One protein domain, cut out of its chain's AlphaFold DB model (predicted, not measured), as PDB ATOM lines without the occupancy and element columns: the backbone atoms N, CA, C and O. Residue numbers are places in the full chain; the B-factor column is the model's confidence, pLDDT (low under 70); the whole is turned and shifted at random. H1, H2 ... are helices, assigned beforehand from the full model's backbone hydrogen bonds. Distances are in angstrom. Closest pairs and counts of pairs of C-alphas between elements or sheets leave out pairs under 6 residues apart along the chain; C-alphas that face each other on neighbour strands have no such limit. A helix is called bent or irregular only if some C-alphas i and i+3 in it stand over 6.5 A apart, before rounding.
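AT A GLANCE: This is residues 7 to 139 of the 139 residues of an uncharacterized protein of Alteromonadaceae bacterium 2052S.S.stab0a.01 (UniProt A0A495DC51). The longest helix, H4, makes an L: its part before a kink of 100 degrees near residue 116 packs beside H3, and its later part packs between H1a and H2, with H1b crossing their far end. The 133 printed residues hold four named helices, H1 to H4 in order, all helix and loose, radius of gyration of the C-alphas 19.5 A, spans 54 by 38 by 22 A.

IN THESE COORDINATES: H4, residues 94 to 138, 45.5 A, begins at C-alpha 94 (186.264, 224.269, 261.869); it is irregular, C-alphas 95 and 98 being 7.9 A apart. H1, residues 7 to 38, was assigned as one helix by its hydrogen bonds but is bent, C-alphas 23 and 26 being 7.7 A apart: H1a is residues 7 to 23, 24.2 A, from C-alpha 7 (181.878, 232.545, 288.715), and H1b residues 26 to 38, 19.9 A, irregular, C-alphas 27 and 30 being 6.7 A apart. H2 is residues 40 to 63, 34.3 A, and H3 residues 72 to 90, 26.3 A.

HOW THE PARTS SIT: H4, the hub, touches H3 with residues 96 to 114 alone, closest C-alphas Ser 76 and Thr 111, 4.9 A. H4 touches H1a, C-alphas of Lys 11 and Ile 123 closest at 5.4 A, and H2 with residues 120 to 138 alone, C-alphas of Ile 51 and Ile 131 closest at 6.0 A. H1a and H2 are apart. Every O i to N i+4 pair is within hydrogen-bond range in H1a, H2 and H3, against 6 of 9 in H1b and 31 of 41 in H4.

THE WHOLE: The farthest C-alphas, Ile 38 and Glu 74, are 56.1 A apart. The printed part has no cut, no link is long, and no printed residue is under 70.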
ATOM      1  N   PHE A   7     182.568 232.319 287.444       93.44
ATOM      2  CA  PHE A   7     181.878 232.545 288.715       93.44
ATOM      3  C   PHE A   7     181.600 234.027 288.981       93.44
ATOM      4  O   PHE A   7     180.583 234.349 289.593       93.44
ATOM      5  N   GLN A   8     182.464 234.923 288.504       93.62
ATOM      6  CA  GLN A   8     182.216 236.362 288.553       93.62
ATOM      7  C   GLN A   8     181.064 236.739 287.610       93.62
ATOM      8  O   GLN A   8     180.135 237.408 288.047       93.62
ATOM      9  N   GLU A   9     181.047 236.201 286.386       93.19
ATOM     10  CA  GLU A   9     179.923 236.379 285.454       93.19
ATOM     11  C   GLU A   9     178.607 235.858 286.052       93.19
ATOM     12  O   GLU A   9     177.588 236.549 286.021       93.19
ATOM     13  N   LEU A  10     178.629 234.670 286.671       94.75
ATOM     14  CA  LEU A  10     177.465 234.141 287.379       94.75
ATOM     15  C   LEU A  10     176.998 235.100 288.481       94.75
ATOM     16  O   LEU A  10     175.800 235.357 288.595       94.75
ATOM     17  N   LYS A  11     177.919 235.624 289.297       95.50
ATOM     18  CA  LYS A  11     177.581 236.574 290.360       95.50
ATOM     19  C   LYS A  11     176.891 237.815 289.800       95.50
ATOM     20  O   LYS A  11     175.864 238.217 290.337       95.50
ATOM     21  N   ASP A  12     177.426 238.379 288.724       96.12
ATOM     22  CA  ASP A  12     176.909 239.609 288.127       96.12
ATOM     23  C   ASP A  12     175.511 239.393 287.529       96.12
ATOM     24  O   ASP A  12     174.592 240.158 287.814       96.12
ATOM     25  N   VAL A  13     175.287 238.278 286.823       97.12
ATOM     26  CA  VAL A  13     173.950 237.914 286.311       97.12
ATOM     27  C   VAL A  13     172.946 237.687 287.447       97.12
ATOM     28  O   VAL A  13     171.781 238.077 287.340       97.12
ATOM     29  N   LEU A  14     173.371 237.058 288.548       98.06
ATOM     30  CA  LEU A  14     172.513 236.862 289.718       98.06
ATOM     31  C   LEU A  14     172.181 238.188 290.407       98.06
ATOM     32  O   LEU A  14     171.045 238.367 290.843       98.06
ATOM     33  N   GLN A  15     173.141 239.108 290.495       98.31
ATOM     34  CA  GLN A  15     172.925 240.444 291.039       98.31
ATOM     35  C   GLN A  15     171.892 241.199 290.200       98.31
ATOM     36  O   GLN A  15     170.876 241.628 290.745       98.31
ATOM     37  N   ASP A  16     172.082 241.262 288.882       98.19
ATOM     38  CA  ASP A  16     171.161 241.943 287.969       98.19
ATOM     39  C   ASP A  16     169.744 241.356 288.046       98.19
ATOM     40  O   ASP A  16     168.746 242.083 288.087       98.19
ATOM     41  N   PHE A  17     169.628 240.024 288.100       97.94
ATOM     42  CA  PHE A  17     168.328 239.369 288.202       97.94
ATOM     43  C   PHE A  17     167.655 239.615 289.556       97.94
ATOM     44  O   PHE A  17     166.443 239.841 289.612       97.94
ATOM     45  N   LYS A  18     168.424 239.596 290.649       97.94
ATOM     46  CA  LYS A  18     167.924 239.937 291.980       97.94
ATOM     47  C   LYS A  18     167.433 241.383 292.016       97.94
ATOM     48  O   LYS A  18     166.324 241.606 292.486       97.94
ATOM     49  N   ASP A  19     168.204 242.331 291.494       98.38
ATOM     50  CA  ASP A  19     167.841 243.752 291.500       98.38
ATOM     51  C   ASP A  19     166.572 244.002 290.676       98.38
ATOM     52  O   ASP A  19     165.657 244.696 291.121       98.38
ATOM     53  N   PHE A  20     166.434 243.327 289.530       97.88
ATOM     54  CA  PHE A  20     165.178 243.323 288.786       97.88
ATOM     55  C   PHE A  20     163.997 242.824 289.637       97.88
ATOM     56  O   PHE A  20     162.922 243.429 289.604       97.88
ATOM     57  N   LEU A  21     164.162 241.732 290.388       97.44
ATOM     58  CA  LEU A  21     163.104 241.198 291.249       97.44
ATOM     59  C   LEU A  21     162.795 242.129 292.428       97.44
ATOM     60  O   LEU A  21     161.620 242.379 292.691       97.44
ATOM     61  N   ASP A  22     163.804 242.680 293.096       97.00
ATOM     62  CA  ASP A  22     163.627 243.648 294.183       97.00
ATOM     63  C   ASP A  22     162.773 244.841 293.741       97.00
ATOM     64  O   ASP A  22     161.786 245.187 294.399       97.00
ATOM     65  N   ASP A  23     163.097 245.412 292.582       97.69
ATOM     66  CA  ASP A  23     162.411 246.591 292.058       97.69
ATOM     67  C   ASP A  23     160.989 246.283 291.563       97.69
ATOM     68  O   ASP A  23     160.105 247.145 291.606       97.69
ATOM     69  N   ASN A  24     160.740 245.059 291.082       96.62
ATOM     70  CA  ASN A  24     159.539 244.764 290.295       96.62
ATOM     71  C   ASN A  24     158.597 243.713 290.891       96.62
ATOM     72  O   ASN A  24     157.473 243.600 290.401       96.62
ATOM     73  N   VAL A  25     158.963 242.969 291.942       94.75
ATOM     74  CA  VAL A  25     158.113 241.890 292.495       94.75
ATOM     75  C   VAL A  25     156.716 242.389 292.859       94.75
ATOM     76  O   VAL A  25     155.731 241.755 292.486       94.75
ATOM     77  N   SER A  26     156.606 243.553 293.503       93.56
ATOM     78  CA  SER A  26     155.307 244.137 293.880       93.56
ATOM     79  C   SER A  26     154.427 244.499 292.673       93.56
ATOM     80  O   SER A  26     153.202 244.397 292.742       93.56
ATOM     81  N   THR A  27     155.047 244.862 291.549       95.25
ATOM     82  CA  THR A  27     154.370 245.205 290.290       95.25
ATOM     83  C   THR A  27     154.009 243.958 289.479       95.25
ATOM     84  O   THR A  27     152.965 243.917 288.830       95.25
ATOM     85  N   ILE A  28     154.853 242.924 289.519       94.44
ATOM     86  CA  ILE A  28     154.683 241.671 288.770       94.44
ATOM     87  C   ILE A  28     153.663 240.750 289.448       94.44
ATOM     88  O   ILE A  28     152.903 240.061 288.763       94.44
ATOM     89  N   GLN A  29     153.605 240.743 290.782       94.81
ATOM     90  CA  GLN A  29     152.771 239.818 291.551       94.81
ATOM     91  C   GLN A  29     151.283 239.821 291.138       94.81
ATOM     92  O   GLN A  29     150.743 238.730 290.931       94.81
ATOM     93  N   PRO A  30     150.602 240.968 290.921       96.19
ATOM     94  CA  PRO A  30     149.217 240.972 290.446       96.19
ATOM     95  C   PRO A  30     149.044 240.318 289.069       96.19
ATOM     96  O   PRO A  30     148.059 239.620 288.835       96.19
ATOM     97  N   ALA A  31     150.007 240.513 288.162       95.56
ATOM     98  CA  ALA A  31     149.978 239.902 286.836       95.56
ATOM     99  C   ALA A  31     150.189 238.384 286.919       95.56
ATOM    100  O   ALA A  31     149.468 237.628 286.269       95.56
ATOM    101  N   VAL A  32     151.112 237.926 287.771       95.50
ATOM    102  CA  VAL A  32     151.321 236.494 288.040       95.50
ATOM    103  C   VAL A  32     150.065 235.867 288.644       95.50
ATOM    104  O   VAL A  32     149.643 234.809 288.185       95.50
ATOM    105  N   ALA A  33     149.410 236.527 289.601       95.12
ATOM    106  CA  ALA A  33     148.156 236.049 290.182       95.12
ATOM    107  C   ALA A  33     147.027 235.953 289.137       95.12
ATOM    108  O   ALA A  33     146.301 234.958 289.091       95.12
ATOM    109  N   ALA A  34     146.908 236.949 288.253       96.56
ATOM    110  CA  ALA A  34     145.949 236.914 287.154       96.56
ATOM    111  C   ALA A  34     146.230 235.751 286.186       96.56
ATOM    112  O   ALA A  34     145.307 235.031 285.809       96.56
ATOM    113  N   LEU A  35     147.499 235.517 285.831       95.88
ATOM    114  CA  LEU A  35     147.896 234.384 284.991       95.88
ATOM    115  C   LEU A  35     147.615 233.041 285.675       95.88
ATOM    116  O   LEU A  35     147.052 232.151 285.039       95.88
ATOM    117  N   LYS A  36     147.911 232.909 286.976       95.69
ATOM    118  CA  LYS A  36     147.566 231.717 287.770       95.69
ATOM    119  C   LYS A  36     146.063 231.433 287.766       95.69
ATOM    120  O   LYS A  36     145.673 230.275 287.774       95.69
ATOM    121  N   SER A  37     145.206 232.452 287.710       96.38
ATOM    122  CA  SER A  37     143.753 232.243 287.613       96.38
ATOM    123  C   SER A  37     143.303 231.651 286.269       96.38
ATOM    124  O   SER A  37     142.189 231.134 286.192       96.38
ATOM    125  N   ILE A  38     144.114 231.763 285.213       97.38
ATOM    126  CA  ILE A  38     143.780 231.308 283.854       97.38
ATOM    127  C   ILE A  38     144.462 229.967 283.555       97.38
ATOM    128  O   ILE A  38     143.839 229.062 283.006       97.38
ATOM    129  N   ILE A  39     145.741 229.847 283.918       95.88
ATOM    130  CA  ILE A  39     146.618 228.701 283.641       95.88
ATOM    131  C   ILE A  39     147.433 228.333 284.898       95.88
ATOM    132  O   ILE A  39     148.658 228.487 284.917       95.88
ATOM    133  N   PRO A  40     146.765 227.892 285.981       94.06
ATOM    134  CA  PRO A  40     147.400 227.686 287.285       94.06
ATOM    135  C   PRO A  40     148.566 226.704 287.217       94.06
ATOM    136  O   PRO A  40     149.646 226.996 287.727       94.06
ATOM    137  N   ASP A  41     148.372 225.569 286.544       94.94
ATOM    138  CA  ASP A  41     149.358 224.490 286.504       94.94
ATOM    139  C   ASP A  41     150.640 224.924 285.788       94.94
ATOM    140  O   ASP A  41     151.735 224.635 286.257       94.94
ATOM    141  N   GLN A  42     150.524 225.672 284.689       96.25
ATOM    142  CA  GLN A  42     151.667 226.123 283.897       96.25
ATOM    143  C   GLN A  42     152.517 227.151 284.651       96.25
ATOM    144  O   GLN A  42     153.744 227.079 284.611       96.25
ATOM    145  N   ILE A  43     151.882 228.104 285.340       96.38
ATOM    146  CA  ILE A  43     152.607 229.139 286.092       96.38
ATOM    147  C   ILE A  43     153.244 228.550 287.352       96.38
ATOM    148  O   ILE A  43     154.412 228.827 287.628       96.38
ATOM    149  N   ASN A  44     152.516 227.702 288.083       94.50
ATOM    150  CA  ASN A  44     153.048 227.039 289.272       94.50
ATOM    151  C   ASN A  44     154.198 226.082 288.915       94.50
ATOM    152  O   ASN A  44     155.209 226.060 289.618       94.50
ATOM    153  N   ASP A  45     154.087 225.324 287.817       96.62
ATOM    154  CA  ASP A  45     155.153 224.437 287.335       96.62
ATOM    155  C   ASP A  45     156.398 225.226 286.907       96.62
ATOM    156  O   ASP A  45     157.509 224.869 287.295       96.62
ATOM    157  N   LEU A  46     156.229 226.340 286.182       96.62
ATOM    158  CA  LEU A  46     157.340 227.213 285.794       96.62
ATOM    159  C   LEU A  46     158.102 227.740 287.017       96.62
ATOM    160  O   LEU A  46     159.324 227.589 287.091       96.62
ATOM    161  N   LEU A  47     157.391 228.336 287.980       96.50
ATOM    162  CA  LEU A  47     158.005 228.893 289.189       96.50
ATOM    163  C   LEU A  47     158.674 227.798 290.024       96.50
ATOM    164  O   LEU A  47     159.805 227.972 290.471       96.50
ATOM    165  N   THR A  48     158.024 226.643 290.168       97.38
ATOM    166  CA  THR A  48     158.577 225.498 290.905       97.38
ATOM    167  C   THR A  48     159.849 224.968 290.249       97.38
ATOM    168  O   THR A  48     160.847 224.748 290.933       97.38
ATOM    169  N   LYS A  49     159.862 224.792 288.922       97.94
ATOM    170  CA  LYS A  49     161.051 224.340 288.186       97.94
ATOM    171  C   LYS A  49     162.206 225.323 288.313       97.94
ATOM    172  O   LYS A  49     163.335 224.886 288.523       97.94
ATOM    173  N   LEU A  50     161.929 226.623 288.231       97.06
ATOM    174  CA  LEU A  50     162.954 227.648 288.401       97.06
ATOM    175  C   LEU A  50     163.527 227.636 289.824       97.06
ATOM    176  O   LEU A  50     164.743 227.587 289.986       97.06
ATOM    177  N   ILE A  51     162.672 227.596 290.850       97.88
ATOM    178  CA  ILE A  51     163.100 227.494 292.254       97.88
ATOM    179  C   ILE A  51     163.952 226.237 292.470       97.88
ATOM    180  O   ILE A  51     164.998 226.304 293.115       97.88
ATOM    181  N   ASN A  52     163.542 225.094 291.917       97.88
ATOM    182  CA  ASN A  52     164.299 223.849 292.025       97.88
ATOM    183  C   ASN A  52     165.670 223.961 291.353       97.88
ATOM    184  O   ASN A  52     166.667 223.560 291.945       97.88
ATOM    185  N   LEU A  53     165.737 224.540 290.152       97.75
ATOM    186  CA  LEU A  53     166.998 224.728 289.437       97.75
ATOM    187  C   LEU A  53     167.964 225.627 290.221       97.75
ATOM    188  O   LEU A  53     169.141 225.295 290.343       97.75
ATOM    189  N   ILE A  54     167.466 226.721 290.802       97.81
ATOM    190  CA  ILE A  54     168.275 227.646 291.609       97.81
ATOM    191  C   ILE A  54     168.747 226.976 292.909       97.81
ATOM    192  O   ILE A  54     169.898 227.154 293.302       97.81
ATOM    193  N   ASN A  55     167.918 226.141 293.545       97.88
ATOM    194  CA  ASN A  55     168.337 225.338 294.700       97.88
ATOM    195  C   ASN A  55     169.416 224.305 294.342       97.88
ATOM    196  O   ASN A  55     170.358 224.113 295.115       97.88
ATOM    197  N   THR A  56     169.308 223.657 293.179       97.81
ATOM    198  CA  THR A  56     170.351 222.751 292.679       97.81
ATOM    199  C   THR A  56     171.648 223.516 292.457       97.81
ATOM    200  O   THR A  56     172.671 223.124 293.007       97.81
ATOM    201  N   LEU A  57     171.609 224.652 291.751       96.88
ATOM    202  CA  LEU A  57     172.788 225.498 291.539       96.88
ATOM    203  C   LEU A  57     173.423 225.927 292.868       96.88
ATOM    204  O   LEU A  57     174.633 225.798 293.039       96.88
ATOM    205  N   LYS A  58     172.610 226.373 293.834       97.38
ATOM    206  CA  LYS A  58     173.073 226.707 295.186       97.38
ATOM    207  C   LYS A  58     173.801 225.530 295.826       97.38
ATOM    208  O   LYS A  58     174.897 225.714 296.343       97.38
ATOM    209  N   THR A  59     173.210 224.338 295.775       97.06
ATOM    210  CA  THR A  59     173.785 223.121 296.361       97.06
ATOM    211  C   THR A  59     175.123 222.768 295.716       97.06
ATOM    212  O   THR A  59     176.091 222.525 296.433       97.06
ATOM    213  N   GLU A  60     175.206 222.799 294.384       94.88
ATOM    214  CA  GLU A  60     176.450 222.536 293.654       94.88
ATOM    215  C   GLU A  60     177.549 223.535 294.042       94.88
ATOM    216  O   GLU A  60     178.630 223.124 294.460       94.88
ATOM    217  N   ILE A  61     177.263 224.844 294.026       94.06
ATOM    218  CA  ILE A  61     178.224 225.879 294.446       94.06
ATOM    219  C   ILE A  61     178.658 225.676 295.900       94.06
ATOM    220  O   ILE A  61     179.838 225.796 296.233       94.06
ATOM    221  N   GLN A  62     177.721 225.345 296.786       93.75
ATOM    222  CA  GLN A  62     177.992 225.141 298.203       93.75
ATOM    223  C   GLN A  62     178.897 223.921 298.446       93.75
ATOM    224  O   GLN A  62     179.781 223.996 299.302       93.75
ATOM    225  N   ASN A  63     178.744 222.863 297.646       92.19
ATOM    226  CA  ASN A  63     179.544 221.638 297.707       92.19
ATOM    227  C   ASN A  63     180.953 221.770 297.105       92.19
ATOM    228  O   ASN A  63     181.807 220.937 297.405       92.19
ATOM    229  N   LEU A  64     181.221 222.790 296.281       90.69
ATOM    230  CA  LEU A  64     182.559 223.027 295.729       90.69
ATOM    231  C   LEU A  64     183.529 223.489 296.826       90.69
ATOM    232  O   LEU A  64     183.468 224.636 297.267       90.69
ATOM    233  N   ASP A  65     184.424 222.609 297.260       86.38
ATOM    234  CA  ASP A  65     185.537 222.928 298.161       86.38
ATOM    235  C   ASP A  65     186.824 223.106 297.346       86.38
ATOM    236  O   ASP A  65     187.466 222.127 296.960       86.38
ATOM    237  N   VAL A  66     187.167 224.358 297.027       85.31
ATOM    238  CA  VAL A  66     188.354 224.679 296.215       85.31
ATOM    239  C   VAL A  66     189.597 224.918 297.074       85.31
ATOM    240  O   VAL A  66     190.697 224.561 296.647       85.31
ATOM    241  N   ALA A  67     189.429 225.405 298.310       79.38
ATOM    242  CA  ALA A  67     190.503 225.577 299.289       79.38
ATOM    243  C   ALA A  67     191.259 224.267 299.581       79.38
ATOM    244  O   ALA A  67     192.452 224.281 299.891       79.38
ATOM    245  N   GLY A  68     190.568 223.128 299.479       78.62
ATOM    246  CA  GLY A  68     191.123 221.803 299.736       78.62
ATOM    247  C   GLY A  68     191.904 221.159 298.586       78.62
ATOM    248  O   GLY A  68     192.430 220.068 298.795       78.62
ATOM    249  N   ILE A  69     191.986 221.767 297.392       86.38
ATOM    250  CA  ILE A  69     192.546 221.119 296.191       86.38
ATOM    251  C   ILE A  69     194.065 221.370 296.084       86.38
ATOM    252  O   ILE A  69     194.488 222.471 295.714       86.38
ATOM    253  N   PRO A  70     194.932 220.365 296.331       89.50
ATOM    254  CA  PRO A  70     196.371 220.533 296.176       89.50
ATOM    255  C   PRO A  70     196.732 220.681 294.696       89.50
ATOM    256  O   PRO A  70     196.290 219.892 293.863       89.50
ATOM    257  N   GLY A  71     197.569 221.665 294.370       90.19
ATOM    258  CA  GLY A  71     198.004 221.902 292.991       90.19
ATOM    259  C   GLY A  71     196.971 222.615 292.108       90.19
ATOM    260  O   GLY A  71     197.098 222.593 290.884       90.19
ATOM    261  N   LEU A  72     195.925 223.221 292.692       90.00
ATOM    262  CA  LEU A  72     194.885 223.933 291.938       90.00
ATOM    263  C   LEU A  72     195.455 225.076 291.088       90.00
ATOM    264  O   LEU A  72     194.985 225.308 289.974       90.00
ATOM    265  N   ALA A  73     196.480 225.774 291.584       88.62
ATOM    266  CA  ALA A  73     197.135 226.853 290.852       88.62
ATOM    267  C   ALA A  73     197.834 226.324 289.589       88.62
ATOM    268  O   ALA A  73     197.625 226.846 288.495       88.62
ATOM    269  N   GLU A  74     198.596 225.239 289.718       92.50
ATOM    270  CA  GLU A  74     199.281 224.571 288.613       92.50
ATOM    271  C   GLU A  74     198.282 223.972 287.613       92.50
ATOM    272  O   GLU A  74     198.463 224.099 286.401       92.50
ATOM    273  N   ALA A  75     197.193 223.369 288.103       92.69
ATOM    274  CA  ALA A  75     196.109 222.860 287.267       92.69
ATOM    275  C   ALA A  75     195.404 223.986 286.493       92.69
ATOM    276  O   ALA A  75     195.100 223.825 285.307       92.69
ATOM    277  N   SER A  76     195.200 225.144 287.124       92.12
ATOM    278  CA  SER A  76     194.632 226.334 286.482       92.12
ATOM    279  C   SER A  76     195.577 226.900 285.420       92.12
ATOM    280  O   SER A  76     195.140 227.239 284.321       92.12
ATOM    281  N   GLU A  77     196.886 226.959 285.691       93.31
ATOM    282  CA  GLU A  77     197.880 227.400 284.706       93.31
ATOM    283  C   GLU A  77     197.937 226.454 283.499       93.31
ATOM    284  O   GLU A  77     197.913 226.899 282.349       93.31
ATOM    285  N   PHE A  78     197.974 225.146 283.747       95.62
ATOM    286  CA  PHE A  78     197.938 224.137 282.693       95.62
ATOM    287  C   PHE A  78     196.676 224.270 281.833       95.62
ATOM    288  O   PHE A  78     196.759 224.311 280.605       95.62
ATOM    289  N   THR A  79     195.519 224.421 282.475       95.31
ATOM    290  CA  THR A  79     194.236 224.599 281.792       95.31
ATOM    291  C   THR A  79     194.208 225.874 280.946       95.31
ATOM    292  O   THR A  79     193.772 225.835 279.797       95.31
ATOM    293  N   ASN A  80     194.764 226.987 281.435       94.44
ATOM    294  CA  ASN A  80     194.907 228.215 280.645       94.44
ATOM    295  C   ASN A  80     195.742 228.001 279.371       94.44
ATOM    296  O   ASN A  80     195.420 228.539 278.312       94.44
ATOM    297  N   ARG A  81     196.797 227.180 279.440       95.81
ATOM    298  CA  ARG A  81     197.606 226.828 278.260       95.81
ATOM    299  C   ARG A  81     196.821 225.965 277.267       95.81
ATOM    300  O   ARG A  81     196.973 226.166 276.064       95.81
ATOM    301  N   ILE A  82     195.971 225.052 277.751       95.50
ATOM    302  CA  ILE A  82     195.050 224.283 276.896       95.50
ATOM    303  C   ILE A  82     194.090 225.223 276.164       95.50
ATOM    304  O   ILE A  82     193.952 225.091 274.951       95.50
ATOM    305  N   LYS A  83     193.476 226.194 276.858       94.19
ATOM    306  CA  LYS A  83     192.564 227.168 276.227       94.19
ATOM    307  C   LYS A  83     193.238 227.896 275.072       94.19
ATOM    308  O   LYS A  83     192.747 227.841 273.951       94.19
ATOM    309  N   ALA A  84     194.414 228.474 275.322       93.31
ATOM    310  CA  ALA A  84     195.171 229.195 274.300       93.31
ATOM    311  C   ALA A  84     195.519 228.309 273.088       93.31
ATOM    312  O   ALA A  84     195.470 228.760 271.943       93.31
ATOM    313  N   PHE A  85     195.856 227.037 273.324       94.56
ATOM    314  CA  PHE A  85     196.099 226.073 272.252       94.56
ATOM    315  C   PHE A  85     194.829 225.781 271.437       94.56
ATOM    316  O   PHE A  85     194.872 225.819 270.206       94.56
ATOM    317  N   LEU A  86     193.706 225.511 272.102       94.62
ATOM    318  CA  LEU A  86     192.443 225.166 271.450       94.62
ATOM    319  C   LEU A  86     191.832 226.345 270.688       94.62
ATOM    320  O   LEU A  86     191.348 226.156 269.576       94.62
ATOM    321  N   GLU A  87     191.921 227.561 271.224       92.00
ATOM    322  CA  GLU A  87     191.508 228.784 270.525       92.00
ATOM    323  C   GLU A  87     192.297 228.985 269.225       92.00
ATOM    324  O   GLU A  87     191.719 229.316 268.187       92.00
ATOM    325  N   ALA A  88     193.609 228.722 269.244       92.25
ATOM    326  CA  ALA A  88     194.433 228.766 268.040       92.25
ATOM    327  C   ALA A  88     194.075 227.644 267.048       92.25
ATOM    328  O   ALA A  88     194.041 227.872 265.837       92.25
ATOM    329  N   ALA A  89     193.784 226.440 267.551       92.56
ATOM    330  CA  ALA A  89     193.429 225.279 266.738       92.56
ATOM    331  C   ALA A  89     192.031 225.389 266.102       92.56
ATOM    332  O   ALA A  89     191.830 224.876 265.002       92.56
ATOM    333  N   LYS A  90     191.087 226.091 266.740       90.25
ATOM    334  CA  LYS A  90     189.690 226.229 266.292       90.25
ATOM    335  C   LYS A  90     189.562 226.722 264.850       90.25
ATOM    336  O   LYS A  90     188.761 226.198 264.084       90.25
ATOM    337  N   ASN A  91     190.404 227.670 264.447       87.75
ATOM    338  CA  ASN A  91     190.405 228.201 263.078       87.75
ATOM    339  C   ASN A  91     190.963 227.215 262.035       87.75
ATOM    340  O   ASN A  91     190.739 227.395 260.841       87.75
ATOM    341  N   LEU A  92     191.716 226.201 262.471       92.94
ATOM    342  CA  LEU A  92     192.293 225.162 261.614       92.94
ATOM    343  C   LEU A  92     191.411 223.910 261.545       92.94
ATOM    344  O   LEU A  92     191.525 223.147 260.588       92.94
ATOM    345  N   LEU A  93     190.544 223.709 262.541       92.38
ATOM    346  CA  LEU A  93     189.639 222.565 262.669       92.38
ATOM    347  C   LEU A  93     188.181 223.043 262.801       92.38
ATOM    348  O   LEU A  93     187.550 222.793 263.829       92.38
ATOM    349  N   PRO A  94     187.623 223.733 261.786       88.50
ATOM    350  CA  PRO A  94     186.264 224.269 261.869       88.50
ATOM    351  C   PRO A  94     185.219 223.165 262.077       88.50
ATOM    352  O   PRO A  94     184.257 223.378 262.814       88.50
ATOM    353  N   ASP A  95     185.453 221.979 261.507       95.00
ATOM    354  CA  ASP A  95     184.587 220.802 261.644       95.00
ATOM    355  C   ASP A  95     184.597 220.195 263.060       95.00
ATOM    356  O   ASP A  95     183.764 219.348 263.353       95.00
ATOM    357  N   SER A  96     185.521 220.616 263.934       92.69
ATOM    358  CA  SER A  96     185.615 220.184 265.340       92.69
ATOM    359  C   SER A  96     185.323 221.321 266.324       92.69
ATOM    360  O   SER A  96     185.785 221.311 267.466       92.69
ATOM    361  N   SER A  97     184.621 222.365 265.870       90.31
ATOM    362  CA  SER A  97     184.346 223.547 266.693       90.31
ATOM    363  C   SER A  97     183.518 223.219 267.932       90.31
ATOM    364  O   SER A  97     183.742 223.841 268.969       90.31
ATOM    365  N   ASP A  98     182.592 222.265 267.835       93.44
ATOM    366  CA  ASP A  98     181.712 221.884 268.942       93.44
ATOM    367  C   ASP A  98     182.507 221.177 270.042       93.44
ATOM    368  O   ASP A  98     182.490 221.621 271.190       93.44
ATOM    369  N   GLU A  99     183.322 220.180 269.687       95.00
ATOM    370  CA  GLU A  99     184.188 219.490 270.646       95.00
ATOM    371  C   GLU A  99     185.202 220.445 271.288       95.00
ATOM    372  O   GLU A  99     185.509 220.337 272.476       95.00
ATOM    373  N   ILE A 100     185.721 221.411 270.522       93.19
ATOM    374  CA  ILE A 100     186.608 222.448 271.058       93.19
ATOM    375  C   ILE A 100     185.865 223.326 272.074       93.19
ATOM    376  O   ILE A 100     186.416 223.609 273.138       93.19
ATOM    377  N   ASN A 101     184.635 223.750 271.780       93.19
ATOM    378  CA  ASN A 101     183.842 224.578 272.692       93.19
ATOM    379  C   ASN A 101     183.488 223.832 273.988       93.19
ATOM    380  O   ASN A 101     183.513 224.443 275.058       93.19
ATOM    381  N   ASP A 102     183.224 222.527 273.915       94.06
ATOM    382  CA  ASP A 102     182.978 221.698 275.098       94.06
ATOM    383  C   ASP A 102     184.203 221.679 276.023       94.06
ATOM    384  O   ASP A 102     184.089 221.903 277.232       94.06
ATOM    385  N   VAL A 103     185.403 221.483 275.463       94.25
ATOM    386  CA  VAL A 103     186.642 221.498 276.255       94.25
ATOM    387  C   VAL A 103     186.932 222.893 276.814       94.25
ATOM    388  O   VAL A 103     187.351 223.007 277.967       94.25
ATOM    389  N   LEU A 104     186.690 223.955 276.037       93.56
ATOM    390  CA  LEU A 104     186.837 225.334 276.512       93.56
ATOM    391  C   LEU A 104     185.892 225.632 277.683       93.56
ATOM    392  O   LEU A 104     186.339 226.200 278.674       93.56
ATOM    393  N   SER A 105     184.647 225.152 277.632       92.00
ATOM    394  CA  SER A 105     183.668 225.332 278.713       92.00
ATOM    395  C   SER A 105     184.131 224.678 280.021       92.00
ATOM    396  O   SER A 105     184.033 225.272 281.093       92.00
ATOM    397  N   VAL A 106     184.708 223.471 279.957       93.00
ATOM    398  CA  VAL A 106     185.312 222.815 281.135       93.00
ATOM    399  C   VAL A 106     186.527 223.597 281.635       93.00
ATOM    400  O   VAL A 106     186.735 223.747 282.841       93.00
ATOM    401  N   ALA A 107     187.336 224.113 280.712       92.81
ATOM    402  CA  ALA A 107     188.515 224.889 281.043       92.81
ATOM    403  C   ALA A 107     188.167 226.223 281.735       92.81
ATOM    404  O   ALA A 107     188.871 226.633 282.662       92.81
ATOM    405  N   ASP A 108     187.072 226.875 281.341       92.00
ATOM    406  CA  ASP A 108     186.538 228.073 281.999       92.00
ATOM    407  C   ASP A 108     186.144 227.801 283.454       92.00
ATOM    408  O   ASP A 108     186.498 228.585 284.337       92.00
ATOM    409  N   VAL A 109     185.518 226.651 283.733       91.69
ATOM    410  CA  VAL A 109     185.203 226.241 285.111       91.69
ATOM    411  C   VAL A 109     186.482 226.132 285.937       91.69
ATOM    412  O   VAL A 109     186.611 226.806 286.956       91.69
ATOM    413  N   VAL A 110     187.448 225.320 285.492       91.06
ATOM    414  CA  VAL A 110     188.684 225.051 286.253       91.06
ATOM    415  C   VAL A 110     189.488 226.328 286.484       91.06
ATOM    416  O   VAL A 110     189.997 226.540 287.581       91.06
ATOM    417  N   THR A 111     189.576 227.199 285.477       91.88
ATOM    418  CA  THR A 111     190.319 228.464 285.583       91.88
ATOM    419  C   THR A 111     189.611 229.516 286.436       91.88
ATOM    420  O   THR A 111     190.278 230.418 286.940       91.88
ATOM    421  N   GLY A 112     188.298 229.387 286.656       90.69
ATOM    422  CA  GLY A 112     187.529 230.216 287.587       90.69
ATOM    423  C   GLY A 112     187.548 229.732 289.042       90.69
ATOM    424  O   GLY A 112     187.333 230.539 289.948       90.69
ATOM    425  N   LEU A 113     187.837 228.448 289.301       91.19
ATOM    426  CA  LEU A 113     187.841 227.886 290.663       91.19
ATOM    427  C   LEU A 113     188.710 228.669 291.664       91.19
ATOM    428  O   LEU A 113     188.248 228.849 292.788       91.19
ATOM    429  N   PRO A 114     189.910 229.184 291.313       89.75
ATOM    430  CA  PRO A 114     190.737 229.930 292.261       89.75
ATOM    431  C   PRO A 114     190.071 231.172 292.862       89.75
ATOM    432  O   PRO A 114     190.403 231.536 293.982       89.75
ATOM    433  N   SER A 115     189.148 231.825 292.145       87.19
ATOM    434  CA  SER A 115     188.419 232.991 292.671       87.19
ATOM    435  C   SER A 115     187.124 232.632 293.389       87.19
ATOM    436  O   SER A 115     186.490 233.512 293.961       87.19
ATOM    437  N   LEU A 116     186.690 231.369 293.326       89.38
ATOM    438  CA  LEU A 116     185.384 230.979 293.842       89.38
ATOM    439  C   LEU A 116     185.284 231.237 295.346       89.38
ATOM    440  O   LEU A 116     184.269 231.766 295.775       89.38
ATOM    441  N   ASP A 117     186.315 230.931 296.136       86.25
ATOM    442  CA  ASP A 117     186.273 231.126 297.594       86.25
ATOM    443  C   ASP A 117     185.959 232.574 297.996       86.25
ATOM    444  O   ASP A 117     185.188 232.791 298.933       86.25
ATOM    445  N   ASP A 118     186.481 233.552 297.252       87.88
ATOM    446  CA  ASP A 118     186.289 234.974 297.545       87.88
ATOM    447  C   ASP A 118     184.837 235.426 297.322       87.88
ATOM    448  O   ASP A 118     184.341 236.296 298.035       87.88
ATOM    449  N   ILE A 119     184.135 234.824 296.355       92.12
ATOM    450  CA  ILE A 119     182.791 235.255 295.928       92.12
ATOM    451  C   ILE A 119     181.687 234.236 296.222       92.12
ATOM    452  O   ILE A 119     180.504 234.525 296.035       92.12
ATOM    453  N   LYS A 120     182.033 233.042 296.712       93.69
ATOM    454  CA  LYS A 120     181.092 231.943 296.966       93.69
ATOM    455  C   LYS A 120     179.983 232.354 297.926       93.69
ATOM    456  O   LYS A 120     178.817 232.039 297.689       93.69
ATOM    457  N   THR A 121     180.324 233.071 298.995       94.88
ATOM    458  CA  THR A 121     179.330 233.571 299.955       94.88
ATOM    459  C   THR A 121     178.373 234.576 299.314       94.88
ATOM    460  O   THR A 121     177.174 234.507 299.578       94.88
ATOM    461  N   GLU A 122     178.870 235.462 298.447       96.38
ATOM    462  CA  GLU A 122     178.040 236.434 297.722       96.38
ATOM    463  C   GLU A 122     177.078 235.725 296.763       96.38
ATOM    464  O   GLU A 122     175.874 235.969 296.818       96.38
ATOM    465  N   ILE A 123     177.573 234.775 295.960       97.12
ATOM    466  CA  ILE A 123     176.747 233.968 295.047       97.12
ATOM    467  C   ILE A 123     175.631 233.255 295.819       97.12
ATOM    468  O   ILE A 123     174.466 233.322 295.431       97.12
ATOM    469  N   ILE A 124     175.959 232.602 296.938       97.69
ATOM    470  CA  ILE A 124     174.972 231.892 297.764       97.69
ATOM    471  C   ILE A 124     173.904 232.853 298.307       97.69
ATOM    472  O   ILE A 124     172.716 232.530 298.259       97.69
ATOM    473  N   ALA A 125     174.302 234.034 298.785       98.12
ATOM    474  CA  ALA A 125     173.367 235.034 299.293       98.12
ATOM    475  C   ALA A 125     172.427 235.568 298.197       98.12
ATOM    476  O   ALA A 125     171.234 235.754 298.448       98.12
ATOM    477  N   LEU A 126     172.935 235.770 296.977       98.62
ATOM    478  CA  LEU A 126     172.125 236.182 295.829       98.62
ATOM    479  C   LEU A 126     171.098 235.113 295.447       98.62
ATOM    480  O   LEU A 126     169.920 235.429 295.272       98.62
ATOM    481  N   LEU A 127     171.519 233.846 295.380       98.44
ATOM    482  CA  LEU A 127     170.622 232.721 295.104       98.44
ATOM    483  C   LEU A 127     169.501 232.638 296.152       98.44
ATOM    484  O   LEU A 127     168.337 232.465 295.791       98.44
ATOM    485  N   ASP A 128     169.830 232.822 297.434       98.50
ATOM    486  CA  ASP A 128     168.844 232.833 298.521       98.50
ATOM    487  C   ASP A 128     167.832 233.976 298.404       98.50
ATOM    488  O   ASP A 128     166.627 233.755 298.571       98.50
ATOM    489  N   ALA A 129     168.290 235.181 298.063       98.31
ATOM    490  CA  ALA A 129     167.404 236.318 297.836       98.31
ATOM    491  C   ALA A 129     166.439 236.055 296.667       98.31
ATOM    492  O   ALA A 129     165.223 236.212 296.817       98.31
ATOM    493  N   ILE A 130     166.953 235.571 295.531       98.50
ATOM    494  CA  ILE A 130     166.141 235.237 294.354       98.50
ATOM    495  C   ILE A 130     165.094 234.170 294.698       98.50
ATOM    496  O   ILE A 130     163.920 234.334 294.359       98.50
ATOM    497  N   ILE A 131     165.474 233.104 295.413       98.00
ATOM    498  CA  ILE A 131     164.528 232.078 295.881       98.00
ATOM    499  C   ILE A 131     163.419 232.712 296.734       98.00
ATOM    500  O   ILE A 131     162.245 232.368 296.572       98.00
ATOM    501  N   GLY A 132     163.754 233.656 297.617       97.44
ATOM    502  CA  GLY A 132     162.779 234.401 298.419       97.44
ATOM    503  C   GLY A 132     161.754 235.166 297.571       97.44
ATOM    504  O   GLY A 132     160.542 235.046 297.791       97.44
ATOM    505  N   HIS A 133     162.216 235.894 296.553       97.31
ATOM    506  CA  HIS A 133     161.337 236.606 295.619       97.31
ATOM    507  C   HIS A 133     160.449 235.657 294.814       97.31
ATOM    508  O   HIS A 133     159.240 235.873 294.715       97.31
ATOM    509  N   LEU A 134     161.013 234.569 294.285       96.69
ATOM    510  CA  LEU A 134     160.250 233.588 293.515       96.69
ATOM    511  C   LEU A 134     159.188 232.892 294.368       96.69
ATOM    512  O   LEU A 134     158.071 232.703 293.898       96.69
ATOM    513  N   ASN A 135     159.481 232.580 295.633       96.06
ATOM    514  CA  ASN A 135     158.483 232.049 296.563       96.06
ATOM    515  C   ASN A 135     157.355 233.051 296.838       96.06
ATOM    516  O   ASN A 135     156.200 232.647 296.938       96.06
ATOM    517  N   THR A 136     157.660 234.350 296.891       95.00
ATOM    518  CA  THR A 136     156.639 235.406 297.017       95.00
ATOM    519  C   THR A 136     155.722 235.451 295.792       95.00
ATOM    520  O   THR A 136     154.512 235.608 295.933       95.00
ATOM    521  N   LEU A 137     156.276 235.270 294.589       94.12
ATOM    522  CA  LEU A 137     155.496 235.167 293.351       94.12
ATOM    523  C   LEU A 137     154.738 233.835 293.241       94.12
ATOM    524  O   LEU A 137     153.711 233.763 292.566       94.12
ATOM    525  N   ASN A 138     155.242 232.773 293.874       91.12
ATOM    526  CA  ASN A 138     154.644 231.442 293.844       91.12
ATOM    527  C   ASN A 138     153.520 231.248 294.876       91.12
ATOM    528  O   ASN A 138     152.674 230.378 294.670       91.12
ATOM    529  N   ALA A 139     153.455 232.093 295.907       85.50
ATOM    530  CA  ALA A 139     152.304 232.202 296.806       85.50
ATOM    531  C   ALA A 139     151.024 232.653 296.074       85.50
ATOM    532  O   ALA A 139     149.932 232.276 296.549       85.50
TER     533      ALA A 139